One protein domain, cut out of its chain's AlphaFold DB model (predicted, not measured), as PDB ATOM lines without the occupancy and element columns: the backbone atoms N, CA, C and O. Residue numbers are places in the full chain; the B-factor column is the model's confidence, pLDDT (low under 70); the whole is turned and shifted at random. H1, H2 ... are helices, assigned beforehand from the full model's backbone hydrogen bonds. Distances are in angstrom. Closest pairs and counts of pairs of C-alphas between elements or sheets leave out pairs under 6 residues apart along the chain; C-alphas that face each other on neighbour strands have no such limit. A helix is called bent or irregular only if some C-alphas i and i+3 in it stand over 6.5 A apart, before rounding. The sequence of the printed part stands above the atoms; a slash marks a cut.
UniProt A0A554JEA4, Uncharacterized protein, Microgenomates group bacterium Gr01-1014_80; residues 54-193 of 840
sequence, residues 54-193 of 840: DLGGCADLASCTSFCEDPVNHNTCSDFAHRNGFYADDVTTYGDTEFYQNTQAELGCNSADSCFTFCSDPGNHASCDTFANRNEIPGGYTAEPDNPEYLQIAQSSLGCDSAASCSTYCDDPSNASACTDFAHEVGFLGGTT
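AT A GLANCE: This is residues 54 to 193 of the 840 residues of an uncharacterized protein of Microgenomates group bacterium Gr01-1014_80 (UniProt A0A554JEA4). Two groups of short helices lie side by side with a gap between them: H3, H4 and H5 form a small, loose triangle on one side, and H6, H7, H8, H1 and H2 make the larger lobe on the other. In the larger lobe H8 is in the middle: H6 packs on it at a steep tilt, H7 meets it at a corner by their short link, the last residues of H8 meet H1, and H2 turns off from H1 at the far side from H6 and H7. The gap is crossed by two long stretches with no named element, residues 84 to 96 and residues 136 to 147, the second passing through the middle of the model. The printed part has 140 residues with eight named helices, H1 to H8 in order along the chain, and no named strand; its class is all helix. It is compact, with a radius of gyration of the C-alphas of 15.9 A, and spans 42 by 36 by 24 A.

IN THESE COORDINATES: The printed part begins at Asp 54. H1 holds residues 61 to 68, with C-alpha 61 at (16.118, -61.405, -43.861), and H2 holds residues 74 to 83, 14.3 A from first to last C-alpha. After residues 84 to 96 comes H3, residues 97 to 106, 14.7 A long, with C-alpha 97 at (4.067, -26.926, -45.393). H4 is residues 112 to 119, and H5 is residues 125 to 135, 15.2 A long. After residues 136 to 147 comes H6, residues 148 to 157, 14.2 A long, then H7, residues 163 to 170. H8, residues 173 to 186, is the longest helix, 19.7 A from first to last C-alpha, and ends with C-alpha 186 at (9.367, -60.812, -38.765). H8 is irregular: C-alphas 174 and 177 are 7.8 A apart, and its line is a rough one.

HOW THE PARTS SIT: H8 is the hub, touching H1, H6 and H7. H8 touches H6 at a steep tilt of 48 degrees, opposite ways, and their closest C-alphas, those of Tyr 150 and Val 186, are 6.4 A apart. With residues 184 to 186 alone H8 touches H1, at a steep tilt of 63 degrees; the closest C-alphas, of Ala 62 and His 184, are 4.7 A apart. H7 and H8 only just touch, and only at the corner by their link, with 3 pairs of C-alphas within 8 A; the closest are those of Cys 170 and Ala 176, 5.7 A apart. H6 and H7 are close but not clearly touching, at a shallow tilt of 29 degrees, the same way; the C-alphas of Ala 154 and Cys 166, their closest, are 7.2 A apart. H1 and H2 also only just touch, and only at the corner, with 3 pairs of C-alphas within 8 A; the C-alphas of Cys 68 and Cys 77, the closest, are 5.6 A apart. H4 and H5 are close but not clearly touching, at a steep tilt of 48 degrees, opposite ways; the closest C-alphas, of Cys 119 and His 125, are 5.6 A apart. H3 is near H4, with 5 pairs of C-alphas within 10 A, and near H5, with 7. H5 is apart from H6, H7 and H8. Every O i to N i+4 pair is within hydrogen-bond range in H1, H2, H4, H6 and H7; the counts are 5 of 6 in H3, 6 of 7 in H5 and 8 of 10 in H8.

THE WHOLE: The two C-alphas farthest apart, those of Ala 59 and Ala 105, are 44.7 A apart. The printed part has no cut. The links H2 to H3 and H5 to H6 are long, and the other five are tight. The mean pLDDT of the printed part is 72.2, and 51 residues are under 70, among them residues 69 to 76, 85 to 97, 135 to 145 and 187 to 193.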
ATOM      1  N   ASP A  54      24.350 -56.460 -52.820       77.38
ATOM      2  CA  ASP A  54      23.953 -55.042 -52.830       77.38
ATOM      3  C   ASP A  54      23.706 -54.456 -51.426       77.38
ATOM      4  O   ASP A  54      23.926 -53.269 -51.208       77.38
ATOM      5  N   LEU A  55      23.269 -55.282 -50.469       82.50
ATOM      6  CA  LEU A  55      22.986 -54.909 -49.080       82.50
ATOM      7  C   LEU A  55      24.102 -55.404 -48.145       82.50
ATOM      8  O   LEU A  55      23.868 -56.094 -47.151       82.50
ATOM      9  N   GLY A  56      25.351 -55.134 -48.531       77.62
ATOM     10  CA  GLY A  56      26.542 -55.517 -47.765       77.62
ATOM     11  C   GLY A  56      26.791 -57.029 -47.675       77.62
ATOM     12  O   GLY A  56      27.568 -57.466 -46.826       77.62
ATOM     13  N   GLY A  57      26.141 -57.842 -48.513       84.00
ATOM     14  CA  GLY A  57      26.238 -59.304 -48.460       84.00
ATOM     15  C   GLY A  57      25.431 -59.950 -47.327       84.00
ATOM     16  O   GLY A  57      25.759 -61.065 -46.911       84.00
ATOM     17  N   CYS A  58      24.392 -59.277 -46.815       85.88
ATOM     18  CA  CYS A  58      23.525 -59.805 -45.759       85.88
ATOM     19  C   CYS A  58      22.933 -61.183 -46.130       85.88
ATOM     20  O   CYS A  58      22.503 -61.420 -47.262       85.88
ATOM     21  N   ALA A  59      22.968 -62.126 -45.185       88.75
ATOM     22  CA  ALA A  59      22.858 -63.566 -45.452       88.75
ATOM     23  C   ALA A  59      21.457 -64.160 -45.214       88.75
ATOM     24  O   ALA A  59      21.216 -65.324 -45.544       88.75
ATOM     25  N   ASP A  60      20.552 -63.374 -44.640       82.00
ATOM     26  CA  ASP A  60      19.169 -63.715 -44.313       82.00
ATOM     27  C   ASP A  60      18.343 -62.428 -44.123       82.00
ATOM     28  O   ASP A  60      18.892 -61.327 -44.097       82.00
ATOM     29  N   LEU A  61      17.016 -62.557 -44.000       76.19
ATOM     30  CA  LEU A  61      16.118 -61.405 -43.861       76.19
ATOM     31  C   LEU A  61      16.511 -60.506 -42.679       76.19
ATOM     32  O   LEU A  61      16.625 -59.302 -42.863       76.19
ATOM     33  N   ALA A  62      16.781 -61.087 -41.507       73.75
ATOM     34  CA  ALA A  62      17.107 -60.341 -40.293       73.75
ATOM     35  C   ALA A  62      18.397 -59.513 -40.440       73.75
ATOM     36  O   ALA A  62      18.418 -58.340 -40.075       73.75
ATOM     37  N   SER A  63      19.457 -60.081 -41.029       78.50
ATOM     38  CA  SER A  63      20.693 -59.332 -41.296       78.50
ATOM     39  C   SER A  63      20.524 -58.256 -42.373       78.50
ATOM     40  O   SER A  63      21.193 -57.229 -42.295       78.50
ATOM     41  N   CYS A  64      19.615 -58.432 -43.338       82.69
ATOM     42  CA  CYS A  64      19.292 -57.387 -44.313       82.69
ATOM     43  C   CYS A  64      18.426 -56.270 -43.708       82.69
ATOM     44  O   CYS A  64      18.699 -55.097 -43.938       82.69
ATOM     45  N   THR A  65      17.435 -56.610 -42.880       74.56
ATOM     46  CA  THR A  65      16.633 -55.644 -42.115       74.56
ATOM     47  C   THR A  65      17.525 -54.827 -41.176       74.56
ATOM     48  O   THR A  65      17.513 -53.603 -41.251       74.56
ATOM     49  N   SER A  66      18.399 -55.476 -40.398       73.69
ATOM     50  CA  SER A  66      19.362 -54.786 -39.527       73.69
ATOM     51  C   SER A  66      20.412 -53.965 -40.291       73.69
ATOM     52  O   SER A  66      20.919 -52.995 -39.735       73.69
ATOM     53  N   PHE A  67      20.754 -54.320 -41.537       79.00
ATOM     54  CA  PHE A  67      21.579 -53.464 -42.398       79.00
ATOM     55  C   PHE A  67      20.806 -52.202 -42.811       79.00
ATOM     56  O   PHE A  67      21.373 -51.115 -42.788       79.00
ATOM     57  N   CYS A  68      19.516 -52.335 -43.134       75.69
ATOM     58  CA  CYS A  68      18.666 -51.253 -43.635       75.69
ATOM     59  C   CYS A  68      18.030 -50.345 -42.577       75.69
ATOM     60  O   CYS A  68      17.561 -49.264 -42.924       75.69
ATOM     61  N   GLU A  69      18.010 -50.750 -41.310       69.94
ATOM     62  CA  GLU A  69      17.608 -49.880 -40.198       69.94
ATOM     63  C   GLU A  69      18.641 -48.795 -39.884       69.94
ATOM     64  O   GLU A  69      18.287 -47.762 -39.319       69.94
ATOM     65  N   ASP A  70      19.907 -49.000 -40.254       65.50
ATOM     66  CA  ASP A  70      20.942 -47.998 -40.046       65.50
ATOM     67  C   ASP A  70      20.802 -46.851 -41.066       65.50
ATOM     68  O   ASP A  70      20.892 -47.096 -42.276       65.50
ATOM     69  N   PRO A  71      20.629 -45.587 -40.629       55.47
ATOM     70  CA  PRO A  71      20.390 -44.472 -41.543       55.47
ATOM     71  C   PRO A  71      21.573 -44.192 -42.481       55.47
ATOM     72  O   PRO A  71      21.369 -43.634 -43.556       55.47
ATOM     73  N   VAL A  72      22.794 -44.638 -42.150       59.62
ATOM     74  CA  VAL A  72      23.960 -44.532 -43.050       59.62
ATOM     75  C   VAL A  72      23.810 -45.449 -44.276       59.62
ATOM     76  O   VAL A  72      24.361 -45.160 -45.337       59.62
ATOM     77  N   ASN A  73      23.030 -46.529 -44.161       67.56
ATOM     78  CA  ASN A  73      22.744 -47.468 -45.248       67.56
ATOM     79  C   ASN A  73      21.421 -47.172 -45.979       67.56
ATOM     80  O   ASN A  73      21.168 -47.802 -47.010       67.56
ATOM     81  N   HIS A  74      20.608 -46.230 -45.476       59.53
ATOM     82  CA  HIS A  74      19.246 -45.920 -45.938       59.53
ATOM     83  C   HIS A  74      19.107 -45.917 -47.466       59.53
ATOM     84  O   HIS A  74      18.277 -46.645 -48.008       59.53
ATOM     85  N   ASN A  75      19.958 -45.150 -48.155       52.50
ATOM     86  CA  ASN A  75      19.892 -44.982 -49.608       52.50
ATOM     87  C   ASN A  75      20.058 -46.333 -50.318       52.50
ATOM     88  O   ASN A  75      19.129 -46.782 -50.976       52.50
ATOM     89  N   THR A  76      21.142 -47.066 -50.028       64.62
ATOM     90  CA  THR A  76      21.411 -48.428 -50.539       64.62
ATOM     91  C   THR A  76      20.200 -49.366 -50.440       64.62
ATOM     92  O   THR A  76      19.941 -50.179 -51.333       64.62
ATOM     93  N   CYS A  77      19.443 -49.257 -49.344       72.69
ATOM     94  CA  CYS A  77      18.248 -50.052 -49.085       72.69
ATOM     95  C   CYS A  77      17.003 -49.552 -49.822       72.69
ATOM     96  O   CYS A  77      16.255 -50.372 -50.363       72.69
ATOM     97  N   SER A  78      16.819 -48.234 -49.906       58.00
ATOM     98  CA  SER A  78      15.834 -47.582 -50.775       58.00
ATOM     99  C   SER A  78      16.031 -48.029 -52.227       58.00
ATOM    100  O   SER A  78      15.105 -48.537 -52.861       58.00
ATOM    101  N   ASP A  79      17.267 -47.967 -52.723       62.34
ATOM    102  CA  ASP A  79      17.645 -48.307 -54.095       62.34
ATOM    103  C   ASP A  79      17.418 -49.793 -54.390       62.34
ATOM    104  O   ASP A  79      16.892 -50.159 -55.445       62.34
ATOM    105  N   PHE A  80      17.786 -50.680 -53.459       76.81
ATOM    106  CA  PHE A  80      17.499 -52.110 -53.581       76.81
ATOM    107  C   PHE A  80      15.988 -52.385 -53.626       76.81
ATOM    108  O   PHE A  80      15.526 -53.172 -54.460       76.81
ATOM    109  N   ALA A  81      15.206 -51.720 -52.774       72.31
ATOM    110  CA  ALA A  81      13.758 -51.879 -52.720       72.31
ATOM    111  C   ALA A  81      13.049 -51.319 -53.968       72.31
ATOM    112  O   ALA A  81      12.121 -51.959 -54.479       72.31
ATOM    113  N   HIS A  82      13.510 -50.186 -54.511       61.78
ATOM    114  CA  HIS A  82      13.035 -49.634 -55.784       61.78
ATOM    115  C   HIS A  82      13.340 -50.593 -56.942       61.78
ATOM    116  O   HIS A  82      12.429 -50.982 -57.678       61.78
ATOM    117  N   ARG A  83      14.599 -51.037 -57.083       72.12
ATOM    118  CA  ARG A  83      15.044 -51.914 -58.186       72.12
ATOM    119  C   ARG A  83      14.358 -53.285 -58.181       72.12
ATOM    120  O   ARG A  83      14.153 -53.868 -59.245       72.12
ATOM    121  N   ASN A  84      13.943 -53.777 -57.012       76.31
ATOM    122  CA  ASN A  84      13.162 -55.012 -56.868       76.31
ATOM    123  C   ASN A  84      11.633 -54.785 -56.823       76.31
ATOM    124  O   ASN A  84      10.880 -55.752 -56.701       76.31
ATOM    125  N   GLY A  85      11.159 -53.542 -56.955       64.19
ATOM    126  CA  GLY A  85       9.736 -53.211 -57.077       64.19
ATOM    127  C   GLY A  85       8.900 -53.433 -55.813       64.19
ATOM    128  O   GLY A  85       7.710 -53.730 -55.932       64.19
ATOM    129  N   PHE A  86       9.508 -53.323 -54.626       68.12
ATOM    130  CA  PHE A  86       8.816 -53.458 -53.335       68.12
ATOM    131  C   PHE A  86       8.946 -52.237 -52.410       68.12
ATOM    132  O   PHE A  86       8.311 -52.223 -51.357       68.12
ATOM    133  N   TYR A  87       9.701 -51.205 -52.800       56.31
ATOM    134  CA  TYR A  87       9.606 -49.894 -52.157       56.31
ATOM    135  C   TYR A  87       8.197 -49.329 -52.363       56.31
ATOM    136  O   TYR A  87       7.712 -49.248 -53.495       56.31
ATOM    137  N   ALA A  88       7.542 -48.954 -51.268       52.38
ATOM    138  CA  ALA A  88       6.419 -48.031 -51.309       52.38
ATOM    139  C   ALA A  88       7.005 -46.624 -51.185       52.38
ATOM    140  O   ALA A  88       7.797 -46.403 -50.272       52.38
ATOM    141  N   ASP A  89       6.641 -45.715 -52.094       44.34
ATOM    142  CA  ASP A  89       7.128 -44.332 -52.074       44.34
ATOM    143  C   ASP A  89       6.889 -43.718 -50.686       44.34
ATOM    144  O   ASP A  89       5.743 -43.631 -50.235       44.34
ATOM    145  N   ASP A  90       7.965 -43.338 -49.993       44.25
ATOM    146  CA  ASP A  90       7.874 -42.865 -48.617       44.25
ATOM    147  C   ASP A  90       7.119 -41.529 -48.543       44.25
ATOM    148  O   ASP A  90       7.582 -40.473 -48.982       44.25
ATOM    149  N   VAL A  91       5.944 -41.577 -47.916       39.66
ATOM    150  CA  VAL A  91       5.053 -40.427 -47.738       39.66
ATOM    151  C   VAL A  91       5.683 -39.353 -46.829       39.66
ATOM    152  O   VAL A  91       5.206 -38.218 -46.811       39.66
ATOM    153  N   THR A  92       6.768 -39.659 -46.100       43.16
ATOM    154  CA  THR A  92       7.478 -38.692 -45.240       43.16
ATOM    155  C   THR A  92       8.598 -37.913 -45.927       43.16
ATOM    156  O   THR A  92       8.981 -36.863 -45.404       43.16
ATOM    157  N   THR A  93       9.054 -38.326 -47.120       43.06
ATOM    158  CA  THR A  93      10.163 -37.665 -47.843       43.06
ATOM    159  C   THR A  93       9.900 -36.170 -48.074       43.06
ATOM    160  O   THR A  93      10.834 -35.368 -48.081       43.06
ATOM    161  N   TYR A  94       8.625 -35.764 -48.160       44.94
ATOM    162  CA  TYR A  94       8.220 -34.366 -48.021       44.94
ATOM    163  C   TYR A  94       7.099 -34.193 -46.996       44.94
ATOM    164  O   TYR A  94       5.922 -34.064 -47.337       44.94
ATOM    165  N   GLY A  95       7.495 -34.053 -45.729       54.00
ATOM    166  CA  GLY A  95       6.732 -33.272 -44.757       54.00
ATOM    167  C   GLY A  95       6.631 -31.815 -45.221       54.00
ATOM    168  O   GLY A  95       7.406 -30.957 -44.802       54.00
ATOM    169  N   ASP A  96       5.716 -31.537 -46.146       58.75
ATOM    170  CA  ASP A  96       5.553 -30.207 -46.717       58.75
ATOM    171  C   ASP A  96       4.848 -29.233 -45.746       58.75
ATOM    172  O   ASP A  96       4.464 -29.552 -44.612       58.75
ATOM    173  N   THR A  97       4.691 -27.988 -46.194       68.62
ATOM    174  CA  THR A  97       4.067 -26.926 -45.393       68.62
ATOM    175  C   THR A  97       2.571 -27.168 -45.124       68.62
ATOM    176  O   THR A  97       2.046 -26.604 -44.162       68.62
ATOM    177  N   GLU A  98       1.876 -27.990 -45.916       74.00
ATOM    178  CA  GLU A  98       0.488 -28.401 -45.672       74.00
ATOM    179  C   GLU A  98       0.426 -29.619 -44.733       74.00
ATOM    180  O   GLU A  98      -0.357 -29.602 -43.779       74.00
ATOM    181  N   PHE A  99       1.301 -30.617 -44.909       80.88
ATOM    182  CA  PHE A  99       1.462 -31.757 -44.001       80.88
ATOM    183  C   PHE A  99       1.688 -31.285 -42.562       80.88
ATOM    184  O   PHE A  99       0.850 -31.548 -41.698       80.88
ATOM    185  N   TYR A 100       2.736 -30.495 -42.298       81.19
ATOM    186  CA  TYR A 100       3.027 -30.045 -40.931       81.19
ATOM    187  C   TYR A 100       1.967 -29.089 -40.358       81.19
ATOM    188  O   TYR A 100       1.766 -29.070 -39.142       81.19
ATOM    189  N   GLN A 101       1.228 -28.340 -41.188       79.75
ATOM    190  CA  GLN A 101       0.067 -27.567 -40.717       79.75
ATOM    191  C   GLN A 101      -1.095 -28.469 -40.282       79.75
ATOM    192  O   GLN A 101      -1.731 -28.195 -39.260       79.75
ATOM    193  N   ASN A 102      -1.356 -29.553 -41.016       78.81
ATOM    194  CA  ASN A 102      -2.367 -30.541 -40.652       78.81
ATOM    195  C   ASN A 102      -1.957 -31.315 -39.385       78.81
ATOM    196  O   ASN A 102      -2.767 -31.440 -38.462       78.81
ATOM    197  N   THR A 103      -0.692 -31.728 -39.267       84.12
ATOM    198  CA  THR A 103      -0.145 -32.370 -38.056       84.12
ATOM    199  C   THR A 103      -0.250 -31.456 -36.827       84.12
ATOM    200  O   THR A 103      -0.682 -31.888 -35.754       84.12
ATOM    201  N   GLN A 104       0.022 -30.157 -36.992       88.75
ATOM    202  CA  GLN A 104      -0.082 -29.152 -35.927       88.75
ATOM    203  C   GLN A 104      -1.525 -28.910 -35.465       88.75
ATOM    204  O   GLN A 104      -1.740 -28.502 -34.319       88.75
ATOM    205  N   ALA A 105      -2.511 -29.162 -36.327       85.06
ATOM    206  CA  ALA A 105      -3.928 -29.060 -35.992       85.06
ATOM    207  C   ALA A 105      -4.477 -30.299 -35.254       85.06
ATOM    208  O   ALA A 105      -5.537 -30.198 -34.630       85.06
ATOM    209  N   GLU A 106      -3.781 -31.441 -35.317       89.06
ATOM    210  CA  GLU A 106      -4.260 -32.735 -34.809       89.06
ATOM    211  C   GLU A 106      -3.414 -33.305 -33.661       89.06
ATOM    212  O   GLU A 106      -3.952 -33.529 -32.576       89.06
ATOM    213  N   LEU A 107      -2.106 -33.497 -33.867       90.25
ATOM    214  CA  LEU A 107      -1.171 -33.942 -32.821       90.25
ATOM    215  C   LEU A 107      -0.645 -32.768 -31.986       90.25
ATOM    216  O   LEU A 107      -0.381 -32.913 -30.796       90.25
ATOM    217  N   GLY A 108      -0.525 -31.584 -32.592       89.62
ATOM    218  CA  GLY A 108      -0.003 -30.395 -31.918       89.62
ATOM    219  C   GLY A 108       1.491 -30.125 -32.145       89.62
ATOM    220  O   GLY A 108       2.035 -29.249 -31.475       89.62
ATOM    221  N   CYS A 109       2.115 -30.815 -33.101       87.94
ATOM    222  CA  CYS A 109       3.511 -30.663 -33.523       87.94
ATOM    223  C   CYS A 109       3.614 -30.259 -35.011       87.94
ATOM    224  O   CYS A 109       2.693 -30.526 -35.781       87.94
ATOM    225  N   ASN A 110       4.705 -29.603 -35.417       84.56
ATOM    226  CA  ASN A 110       4.844 -28.943 -36.728       84.56
ATOM    227  C   ASN A 110       6.216 -29.128 -37.410       84.56
ATOM    228  O   ASN A 110       6.564 -28.360 -38.305       84.56
ATOM    229  N   SER A 111       6.993 -30.117 -36.978       75.62
ATOM    230  CA  SER A 111       8.277 -30.521 -37.561       75.62
ATOM    231  C   SER A 111       8.559 -31.982 -37.204       75.62
ATOM    232  O   SER A 111       7.933 -32.507 -36.279       75.62
ATOM    233  N   ALA A 112       9.527 -32.614 -37.872       67.38
ATOM    234  CA  ALA A 112       9.995 -33.952 -37.516       67.38
ATOM    235  C   ALA A 112      10.368 -34.035 -36.022       67.38
ATOM    236  O   ALA A 112       9.768 -34.822 -35.295       67.38
ATOM    237  N   ASP A 113      11.239 -33.149 -35.524       64.19
ATOM    238  CA  ASP A 113      11.712 -33.171 -34.128       64.19
ATOM    239  C   ASP A 113      10.590 -32.961 -33.110       64.19
ATOM    240  O   ASP A 113      10.558 -33.600 -32.056       64.19
ATOM    241  N   SER A 114       9.659 -32.044 -33.401       79.50
ATOM    242  CA  SER A 114       8.559 -31.737 -32.483       79.50
ATOM    243  C   SER A 114       7.515 -32.850 -32.465       79.50
ATOM    244  O   SER A 114       6.917 -33.092 -31.415       79.50
ATOM    245  N   CYS A 115       7.324 -33.556 -33.582       80.19
ATOM    246  CA  CYS A 115       6.453 -34.723 -33.647       80.19
ATOM    247  C   CYS A 115       7.107 -35.966 -33.050       80.19
ATOM    248  O   CYS A 115       6.443 -36.656 -32.285       80.19
ATOM    249  N   PHE A 116       8.401 -36.192 -33.278       71.06
ATOM    250  CA  PHE A 116       9.175 -37.216 -32.580       71.06
ATOM    251  C   PHE A 116       9.095 -36.995 -31.063       71.06
ATOM    252  O   PHE A 116       8.555 -37.834 -30.353       71.06
ATOM    253  N   THR A 117       9.458 -35.801 -30.578       74.69
ATOM    254  CA  THR A 117       9.381 -35.431 -29.148       74.69
ATOM    255  C   THR A 117       7.976 -35.608 -28.555       74.69
ATOM    256  O   THR A 117       7.841 -35.984 -27.392       74.69
ATOM    257  N   PHE A 118       6.919 -35.328 -29.326       82.62
ATOM    258  CA  PHE A 118       5.537 -35.547 -28.896       82.62
ATOM    259  C   PHE A 118       5.177 -37.040 -28.843       82.62
ATOM    260  O   PHE A 118       4.548 -37.481 -27.880       82.62
ATOM    261  N   CYS A 119       5.585 -37.815 -29.847       75.31
ATOM    262  CA  CYS A 119       5.286 -39.238 -29.976       75.31
ATOM    263  C   CYS A 119       6.194 -40.148 -29.133       75.31
ATOM    264  O   CYS A 119       5.810 -41.285 -28.903       75.31
ATOM    265  N   SER A 120       7.322 -39.662 -28.603       67.56
ATOM    266  CA  SER A 120       8.142 -40.374 -27.605       67.56
ATOM    267  C   SER A 120       7.549 -40.370 -26.183       67.56
ATOM    268  O   SER A 120       8.155 -40.928 -25.269       67.56
ATOM    269  N   ASP A 121       6.405 -39.712 -25.949       68.31
ATOM    270  CA  ASP A 121       5.660 -39.799 -24.685       68.31
ATOM    271  C   ASP A 121       4.584 -40.904 -24.791       68.31
ATOM    272  O   ASP A 121       3.643 -40.754 -25.578       68.31
ATOM    273  N   PRO A 122       4.635 -41.969 -23.961       57.59
ATOM    274  CA  PRO A 122       3.620 -43.028 -23.923       57.59
ATOM    275  C   PRO A 122       2.181 -42.553 -23.673       57.59
ATOM    276  O   PRO A 122       1.228 -43.281 -23.953       57.59
ATOM    277  N   GLY A 123       1.982 -41.333 -23.163       72.69
ATOM    278  CA  GLY A 123       0.663 -40.699 -23.090       72.69
ATOM    279  C   GLY A 123       0.063 -40.332 -24.455       72.69
ATOM    280  O   GLY A 123      -1.158 -40.180 -24.553       72.69
ATOM    281  N   ASN A 124       0.897 -40.222 -25.494       78.38
ATOM    282  CA  ASN A 124       0.539 -39.742 -26.827       78.38
ATOM    283  C   ASN A 124       0.558 -40.835 -27.911       78.38
ATOM    284  O   ASN A 124      -0.109 -40.623 -28.926       78.38
ATOM    285  N   HIS A 125       1.231 -41.982 -27.695       68.38
ATOM    286  CA  HIS A 125       1.406 -43.079 -28.678       68.38
ATOM    287  C   HIS A 125       0.125 -43.351 -29.489       68.38
ATOM    288  O   HIS A 125       0.098 -43.102 -30.686       68.38
ATOM    289  N   ALA A 126      -0.998 -43.669 -28.832       73.88
ATOM    290  CA  ALA A 126      -2.276 -43.973 -29.497       73.88
ATOM    291  C   ALA A 126      -2.830 -42.863 -30.427       73.88
ATOM    292  O   ALA A 126      -3.638 -43.143 -31.319       73.88
ATOM    293  N   SER A 127      -2.429 -41.603 -30.227       81.19
ATOM    294  CA  SER A 127      -2.756 -40.491 -31.134       81.19
ATOM    295  C   SER A 127      -1.816 -40.476 -32.339       81.19
ATOM    296  O   SER A 127      -2.281 -40.324 -33.467       81.19
ATOM    297  N   CYS A 128      -0.519 -40.691 -32.102       78.12
ATOM    298  CA  CYS A 128       0.496 -40.835 -33.143       78.12
ATOM    299  C   CYS A 128       0.231 -42.056 -34.031       78.12
ATOM    300  O   CYS A 128       0.215 -41.896 -35.245       78.12
ATOM    301  N   ASP A 129      -0.117 -43.215 -33.462       63.81
ATOM    302  CA  ASP A 129      -0.547 -44.409 -34.201       63.81
ATOM    303  C   ASP A 129      -1.733 -44.076 -35.119       63.81
ATOM    304  O   ASP A 129      -1.722 -44.339 -36.318       63.81
ATOM    305  N   THR A 130      -2.769 -43.433 -34.565       76.75
ATOM    306  CA  THR A 130      -3.977 -43.051 -35.314       76.75
ATOM    307  C   THR A 130      -3.660 -42.080 -36.457       76.75
ATOM    308  O   THR A 130      -4.318 -42.126 -37.499       76.75
ATOM    309  N   PHE A 131      -2.662 -41.213 -36.276       79.94
ATOM    310  CA  PHE A 131      -2.186 -40.291 -37.300       79.94
ATOM    311  C   PHE A 131      -1.334 -41.006 -38.362       79.94
ATOM    312  O   PHE A 131      -1.637 -40.887 -39.549       79.94
ATOM    313  N   ALA A 132      -0.335 -41.796 -37.968       71.94
ATOM    314  CA  ALA A 132       0.526 -42.554 -38.875       71.94
ATOM    315  C   ALA A 132      -0.293 -43.487 -39.781       71.94
ATOM    316  O   ALA A 132      -0.196 -43.405 -41.005       71.94
ATOM    317  N   ASN A 133      -1.219 -44.250 -39.191       62.12
ATOM    318  CA  ASN A 133      -2.110 -45.181 -39.895       62.12
ATOM    319  C   ASN A 133      -3.024 -44.510 -40.936       62.12
ATOM    320  O   ASN A 133      -3.553 -45.189 -41.813       62.12
ATOM    321  N   ARG A 134      -3.278 -43.199 -40.815       70.31
ATOM    322  CA  ARG A 134      -4.174 -42.447 -41.712       70.31
ATOM    323  C   ARG A 134      -3.424 -41.607 -42.750       70.31
ATOM    324  O   ARG A 134      -4.041 -41.172 -43.716       70.31
ATOM    325  N   ASN A 135      -2.135 -41.359 -42.538       67.38
ATOM    326  CA  ASN A 135      -1.266 -40.652 -43.482       67.38
ATOM    327  C   ASN A 135      -0.211 -41.593 -44.105       67.38
ATOM    328  O   ASN A 135       0.719 -41.114 -44.737       67.38
ATOM    329  N   GLU A 136      -0.368 -42.911 -43.921       61.28
ATOM    330  CA  GLU A 136       0.451 -43.988 -44.510       61.28
ATOM    331  C   GLU A 136       1.962 -43.856 -44.208       61.28
ATOM    332  O   GLU A 136       2.817 -44.192 -45.020       61.28
ATOM    333  N   ILE A 137       2.280 -43.386 -42.995       62.03
ATOM    334  CA  ILE A 137       3.648 -43.129 -42.521       62.03
ATOM    335  C   ILE A 137       4.358 -44.454 -42.156       62.03
ATOM    336  O   ILE A 137       3.857 -45.177 -41.286       62.03
ATOM    337  N   PRO A 138       5.516 -44.786 -42.770       49.34
ATOM    338  CA  PRO A 138       6.345 -45.927 -42.375       49.34
ATOM    339  C   PRO A 138       7.075 -45.682 -41.039       49.34
ATOM    340  O   PRO A 138       7.088 -44.574 -40.513       49.34
ATOM    341  N   GLY A 139       7.687 -46.729 -40.470       48.03
ATOM    342  CA  GLY A 139       8.400 -46.641 -39.182       48.03
ATOM    343  C   GLY A 139       7.577 -47.052 -37.952       48.03
ATOM    344  O   GLY A 139       7.776 -46.518 -36.868       48.03
ATOM    345  N   GLY A 140       6.644 -48.000 -38.104       46.78
ATOM    346  CA  GLY A 140       5.923 -48.582 -36.963       46.78
ATOM    347  C   GLY A 140       4.696 -49.421 -37.320       46.78
ATOM    348  O   GLY A 140       4.268 -50.250 -36.517       46.78
ATOM    349  N   TYR A 141       4.130 -49.254 -38.522       43.94
ATOM    350  CA  TYR A 141       2.937 -50.000 -38.921       43.94
ATOM    351  C   TYR A 141       3.237 -51.275 -39.712       43.94
ATOM    352  O   TYR A 141       3.952 -51.276 -40.711       43.94
ATOM    353  N   THR A 142       2.584 -52.357 -39.298       48.31
ATOM    354  CA  THR A 142       2.369 -53.568 -40.092       48.31
ATOM    355  C   THR A 142       0.925 -53.511 -40.594       48.31
ATOM    356  O   THR A 142       0.016 -53.222 -39.816       48.31
ATOM    357  N   ALA A 143       0.692 -53.788 -41.881       46.75
ATOM    358  CA  ALA A 143      -0.639 -53.663 -42.492       46.75
ATOM    359  C   ALA A 143      -1.709 -54.587 -41.864       46.75
ATOM    360  O   ALA A 143      -2.906 -54.348 -42.023       46.75
ATOM    361  N   GLU A 144      -1.284 -55.626 -41.139       56.06
ATOM    362  CA  GLU A 144      -2.139 -56.526 -40.365       56.06
ATOM    363  C   GLU A 144      -1.481 -56.785 -38.991       56.06
ATOM    364  O   GLU A 144      -0.773 -57.781 -38.824       56.06
ATOM    365  N   PRO A 145      -1.691 -55.922 -37.976       57.44
ATOM    366  CA  PRO A 145      -1.019 -56.067 -36.679       57.44
ATOM    367  C   PRO A 145      -1.451 -57.329 -35.908       57.44
ATOM    368  O   PRO A 145      -0.686 -57.850 -35.103       57.44
ATOM    369  N   ASP A 146      -2.643 -57.868 -36.196       70.19
ATOM    370  CA  ASP A 146      -3.126 -59.166 -35.694       70.19
ATOM    371  C   ASP A 146      -2.828 -60.343 -36.662       70.19
ATOM    372  O   ASP A 146      -3.511 -61.374 -36.622       70.19
ATOM    373  N   ASN A 147      -1.838 -60.222 -37.559       79.81
ATOM    374  CA  ASN A 147      -1.429 -61.318 -38.449       79.81
ATOM    375  C   ASN A 147      -1.025 -62.560 -37.615       79.81
ATOM    376  O   ASN A 147      -0.129 -62.479 -36.770       79.81
ATOM    377  N   PRO A 148      -1.654 -63.731 -37.846       82.69
ATOM    378  CA  PRO A 148      -1.469 -64.910 -37.006       82.69
ATOM    379  C   PRO A 148      -0.065 -65.527 -37.080       82.69
ATOM    380  O   PRO A 148       0.307 -66.254 -36.161       82.69
ATOM    381  N   GLU A 149       0.706 -65.265 -38.137       82.88
ATOM    382  CA  GLU A 149       2.092 -65.724 -38.271       82.88
ATOM    383  C   GLU A 149       3.019 -64.886 -37.381       82.88
ATOM    384  O   GLU A 149       3.715 -65.432 -36.523       82.88
ATOM    385  N   TYR A 150       2.911 -63.555 -37.465       84.50
ATOM    386  CA  TYR A 150       3.641 -62.630 -36.595       84.50
ATOM    387  C   TYR A 150       3.272 -62.814 -35.119       84.50
ATOM    388  O   TYR A 150       4.163 -62.869 -34.277       84.50
ATOM    389  N   LEU A 151       1.988 -63.009 -34.784       87.31
ATOM    390  CA  LEU A 151       1.569 -63.304 -33.405       87.31
ATOM    391  C   LEU A 151       2.078 -64.665 -32.897       87.31
ATOM    392  O   LEU A 151       2.328 -64.819 -31.701       87.31
ATOM    393  N   GLN A 152       2.265 -65.660 -33.771       88.75
ATOM    394  CA  GLN A 152       2.840 -66.951 -33.377       88.75
ATOM    395  C   GLN A 152       4.348 -66.844 -33.083       88.75
ATOM    396  O   GLN A 152       4.844 -67.510 -32.163       88.75
ATOM    397  N   ILE A 153       5.061 -65.989 -33.818       86.69
ATOM    398  CA  ILE A 153       6.464 -65.646 -33.554       86.69
ATOM    399  C   ILE A 153       6.555 -64.800 -32.275       86.69
ATOM    400  O   ILE A 153       7.267 -65.175 -31.347       86.69
ATOM    401  N   ALA A 154       5.730 -63.761 -32.127       89.25
ATOM    402  CA  ALA A 154       5.684 -62.907 -30.939       89.25
ATOM    403  C   ALA A 154       5.382 -63.695 -29.649       89.25
ATOM    404  O   ALA A 154       6.025 -63.482 -28.621       89.25
ATOM    405  N   GLN A 155       4.487 -64.688 -29.699       91.69
ATOM    406  CA  GLN A 155       4.221 -65.587 -28.569       91.69
ATOM    407  C   GLN A 155       5.422 -66.481 -28.214       91.69
ATOM    408  O   GLN A 155       5.515 -66.949 -27.075       91.69
ATOM    409  N   SER A 156       6.335 -66.712 -29.155       89.88
ATOM    410  CA  SER A 156       7.545 -67.518 -28.963       89.88
ATOM    411  C   SER A 156       8.731 -66.681 -28.468       89.88
ATOM    412  O   SER A 156       9.433 -67.127 -27.559       89.88
ATOM    413  N   SER A 157       8.910 -65.476 -29.018       88.94
ATOM    414  CA  SER A 157      10.087 -64.619 -28.806       88.94
ATOM    415  C   SER A 157       9.867 -63.537 -27.732       88.94
ATOM    416  O   SER A 157      10.738 -63.331 -26.890       88.94
ATOM    417  N   LEU A 158       8.678 -62.918 -27.679       90.94
ATOM    418  CA  LEU A 158       8.292 -61.904 -26.674       90.94
ATOM    419  C   LEU A 158       7.400 -62.468 -25.551       90.94
ATOM    420  O   LEU A 158       7.381 -61.962 -24.431       90.94
ATOM    421  N   GLY A 159       6.632 -63.520 -25.846       92.31
ATOM    422  CA  GLY A 159       5.670 -64.127 -24.921       92.31
ATOM    423  C   GLY A 159       4.257 -63.522 -24.947       92.31
ATOM    424  O   GLY A 159       3.430 -63.919 -24.120       92.31
ATOM    425  N   CYS A 160       3.962 -62.612 -25.881       92.56
ATOM    426  CA  CYS A 160       2.659 -61.958 -26.062       92.56
ATOM    427  C   CYS A 160       1.765 -62.665 -27.104       92.56
ATOM    428  O   CYS A 160       2.256 -63.345 -27.996       92.56
ATOM    429  N   ASP A 161       0.444 -62.514 -26.986       88.94
ATOM    430  CA  ASP A 161      -0.577 -63.292 -27.715       88.94
ATOM    431  C   ASP A 161      -1.492 -62.468 -28.649       88.94
ATOM    432  O   ASP A 161      -2.385 -63.027 -29.288       88.94
ATOM    433  N   SER A 162      -1.304 -61.148 -28.722       84.94
ATOM    434  CA  SER A 162      -2.112 -60.216 -29.525       84.94
ATOM    435  C   SER A 162      -1.349 -58.918 -29.789       84.94
ATOM    436  O   SER A 162      -0.469 -58.571 -28.997       84.94
ATOM    437  N   ALA A 163      -1.729 -58.146 -30.814       78.94
ATOM    438  CA  ALA A 163      -1.076 -56.868 -31.118       78.94
ATOM    439  C   ALA A 163      -0.986 -55.943 -29.888       78.94
ATOM    440  O   ALA A 163       0.065 -55.380 -29.593       78.94
ATOM    441  N   ALA A 164      -2.069 -55.858 -29.107       77.50
ATOM    442  CA  ALA A 164      -2.137 -55.030 -27.904       77.50
ATOM    443  C   ALA A 164      -1.264 -55.548 -26.745       77.50
ATOM    444  O   ALA A 164      -0.667 -54.746 -26.026       77.50
ATOM    445  N   SER A 165      -1.168 -56.870 -26.541       85.75
ATOM    446  CA  SER A 165      -0.277 -57.433 -25.511       85.75
ATOM    447  C   SER A 165       1.197 -57.380 -25.924       85.75
ATOM    448  O   SER A 165       2.054 -57.328 -25.044       85.75
ATOM    449  N   CYS A 166       1.490 -57.325 -27.227       87.25
ATOM    450  CA  CYS A 166       2.833 -57.093 -27.752       87.25
ATOM    451  C   CYS A 166       3.243 -55.614 -27.691       87.25
ATOM    452  O   CYS A 166       4.325 -55.338 -27.180       87.25
ATOM    453  N   SER A 167       2.384 -54.657 -28.084       78.38
ATOM    454  CA  SER A 167       2.704 -53.223 -27.926       78.38
ATOM    455  C   SER A 167       2.978 -52.901 -26.459       78.38
ATOM    456  O   SER A 167       4.060 -52.435 -26.145       78.38
ATOM    457  N   THR A 168       2.094 -53.312 -25.536       80.69
ATOM    458  CA  THR A 168       2.268 -53.058 -24.092       80.69
ATOM    459  C   THR A 168       3.539 -53.705 -23.514       80.69
ATOM    460  O   THR A 168       4.011 -53.291 -22.455       80.69
ATOM    461  N   TYR A 169       4.100 -54.725 -24.173       85.94
ATOM    462  CA  TYR A 169       5.400 -55.293 -23.814       85.94
ATOM    463  C   TYR A 169       6.564 -54.433 -24.342       85.94
ATOM    464  O   TYR A 169       7.521 -54.199 -23.607       85.94
ATOM    465  N   CYS A 170       6.458 -53.924 -25.571       80.38
ATOM    466  CA  CYS A 170       7.475 -53.096 -26.228       80.38
ATOM    467  C   CYS A 170       7.456 -51.609 -25.823       80.38
ATOM    468  O   CYS A 170       8.494 -50.958 -25.891       80.38
ATOM    469  N   ASP A 171       6.325 -51.101 -25.321       73.44
ATOM    470  CA  ASP A 171       6.171 -49.778 -24.693       73.44
ATOM    471  C   ASP A 171       7.026 -49.635 -23.405       73.44
ATOM    472  O   ASP A 171       7.237 -48.526 -22.910       73.44
ATOM    473  N   ASP A 172       7.522 -50.741 -22.828       75.12
ATOM    474  CA  ASP A 172       8.513 -50.725 -21.745       75.12
ATOM    475  C   ASP A 172       9.937 -50.765 -22.340       75.12
ATOM    476  O   ASP A 172      10.349 -51.805 -22.870       75.12
ATOM    477  N   PRO A 173      10.746 -49.692 -22.204       65.00
ATOM    478  CA  PRO A 173      12.093 -49.629 -22.776       65.00
ATOM    479  C   PRO A 173      13.048 -50.693 -22.209       65.00
ATOM    480  O   PRO A 173      14.091 -50.964 -22.801       65.00
ATOM    481  N   SER A 174      12.693 -51.352 -21.099       79.19
ATOM    482  CA  SER A 174      13.421 -52.517 -20.572       79.19
ATOM    483  C   SER A 174      13.401 -53.722 -21.523       79.19
ATOM    484  O   SER A 174      14.281 -54.578 -21.432       79.19
ATOM    485  N   ASN A 175      12.403 -53.804 -22.409       83.25
ATOM    486  CA  ASN A 175      12.189 -54.907 -23.348       83.25
ATOM    487  C   ASN A 175      12.584 -54.556 -24.793       83.25
ATOM    488  O   ASN A 175      12.541 -55.428 -25.659       83.25
ATOM    489  N   ALA A 176      12.977 -53.307 -25.068       70.38
ATOM    490  CA  ALA A 176      13.125 -52.788 -26.429       70.38
ATOM    491  C   ALA A 176      14.123 -53.587 -27.297       70.38
ATOM    492  O   ALA A 176      13.883 -53.769 -28.489       70.38
ATOM    493  N   SER A 177      15.186 -54.149 -26.701       76.69
ATOM    494  CA  SER A 177      16.105 -55.070 -27.394       76.69
ATOM    495  C   SER A 177      15.381 -56.320 -27.900       76.69
ATOM    496  O   SER A 177      15.507 -56.651 -29.068       76.69
ATOM    497  N   ALA A 178      14.569 -56.972 -27.059       85.12
ATOM    498  CA  ALA A 178      13.825 -58.169 -27.452       85.12
ATOM    499  C   ALA A 178      12.751 -57.852 -28.506       85.12
ATOM    500  O   ALA A 178      12.494 -58.659 -29.393       85.12
ATOM    501  N   CYS A 179      12.144 -56.664 -28.436       84.00
ATOM    502  CA  CYS A 179      11.205 -56.192 -29.453       84.00
ATOM    503  C   CYS A 179      11.878 -55.858 -30.790       84.00
ATOM    504  O   CYS A 179      11.257 -56.052 -31.829       84.00
ATOM    505  N   THR A 180      13.141 -55.428 -30.772       74.69
ATOM    506  CA  THR A 180      13.964 -55.252 -31.978       74.69
ATOM    507  C   THR A 180      14.395 -56.607 -32.548       74.69
ATOM    508  O   THR A 180      14.187 -56.841 -33.733       74.69
ATOM    509  N   ASP A 181      14.838 -57.550 -31.705       80.62
ATOM    510  CA  ASP A 181      15.111 -58.939 -32.115       80.62
ATOM    511  C   ASP A 181      13.873 -59.573 -32.795       80.62
ATOM    512  O   ASP A 181      13.981 -60.220 -33.836       80.62
ATOM    513  N   PHE A 182      12.676 -59.352 -32.232       85.94
ATOM    514  CA  PHE A 182      11.403 -59.779 -32.823       85.94
ATOM    515  C   PHE A 182      11.084 -59.058 -34.137       85.94
ATOM    516  O   PHE A 182      10.660 -59.716 -35.085       85.94
ATOM    517  N   ALA A 183      11.277 -57.736 -34.209       78.62
ATOM    518  CA  ALA A 183      11.056 -56.958 -35.427       78.62
ATOM    519  C   ALA A 183      11.909 -57.505 -36.583       78.62
ATOM    520  O   ALA A 183      11.366 -57.819 -37.643       78.62
ATOM    521  N   HIS A 184      13.198 -57.761 -36.338       73.00
ATOM    522  CA  HIS A 184      14.107 -58.394 -37.301       73.00
ATOM    523  C   HIS A 184      13.658 -59.811 -37.693       73.00
ATOM    524  O   HIS A 184      13.750 -60.178 -38.863       73.00
ATOM    525  N   GLU A 185      13.141 -60.604 -36.744       77.00
ATOM    526  CA  GLU A 185      12.634 -61.965 -36.995       77.00
ATOM    527  C   GLU A 185      11.399 -61.987 -37.922       77.00
ATOM    528  O   GLU A 185      11.211 -62.955 -38.664       77.00
ATOM    529  N   VAL A 186      10.580 -60.926 -37.924       73.25
ATOM    530  CA  VAL A 186       9.367 -60.812 -38.765       73.25
ATOM    531  C   VAL A 186       9.486 -59.832 -39.942       73.25
ATOM    532  O   VAL A 186       8.547 -59.717 -40.730       73.25
ATOM    533  N   GLY A 187      10.625 -59.151 -40.095       63.19
ATOM    534  CA  GLY A 187      10.877 -58.186 -41.173       63.19
ATOM    535  C   GLY A 187      10.251 -56.799 -40.960       63.19
ATOM    536  O   GLY A 187       9.935 -56.122 -41.938       63.19
ATOM    537  N   PHE A 188      10.045 -56.375 -39.712       69.25
ATOM    538  CA  PHE A 188       9.695 -54.990 -39.368       69.25
ATOM    539  C   PHE A 188      10.948 -54.181 -39.026       69.25
ATOM    540  O   PHE A 188      11.952 -54.747 -38.609       69.25
ATOM    541  N   LEU A 189      10.832 -52.855 -39.115       57.41
ATOM    542  CA  LEU A 189      11.816 -51.930 -38.556       57.41
ATOM    543  C   LEU A 189      11.757 -51.970 -37.016       57.41
ATOM    544  O   LEU A 189      10.680 -51.832 -36.426       57.41
ATOM    545  N   GLY A 190      12.908 -52.192 -36.388       61.72
ATOM    546  CA  GLY A 190      13.126 -52.241 -34.946       61.72
ATOM    547  C   GLY A 190      13.006 -50.897 -34.221       61.72
ATOM    548  O   GLY A 190      12.822 -49.842 -34.822       61.72
ATOM    549  N   GLY A 191      13.092 -50.953 -32.886       52.88
ATOM    550  CA  GLY A 191      12.801 -49.816 -31.999       52.88
ATOM    551  C   GLY A 191      13.944 -49.371 -31.081       52.88
ATOM    552  O   GLY A 191      13.755 -48.436 -30.306       52.88
ATOM    553  N   THR A 192      15.114 -50.023 -31.109       50.34
ATOM    554  CA  THR A 192      16.294 -49.587 -30.336       50.34
ATOM    555  C   THR A 192      17.332 -48.903 -31.205       50.34
ATOM    556  O   THR A 192      18.325 -49.519 -31.600       50.34
ATOM    557  N   THR A 193      17.162 -47.603 -31.410       51.28
ATOM    558  CA  THR A 193      18.231 -46.763 -31.938       51.28
ATOM    559  C   THR A 193      19.313 -46.594 -30.854       51.28
ATOM    560  O   THR A 193      19.188 -45.824 -29.902       51.28
TER     561      THR A 193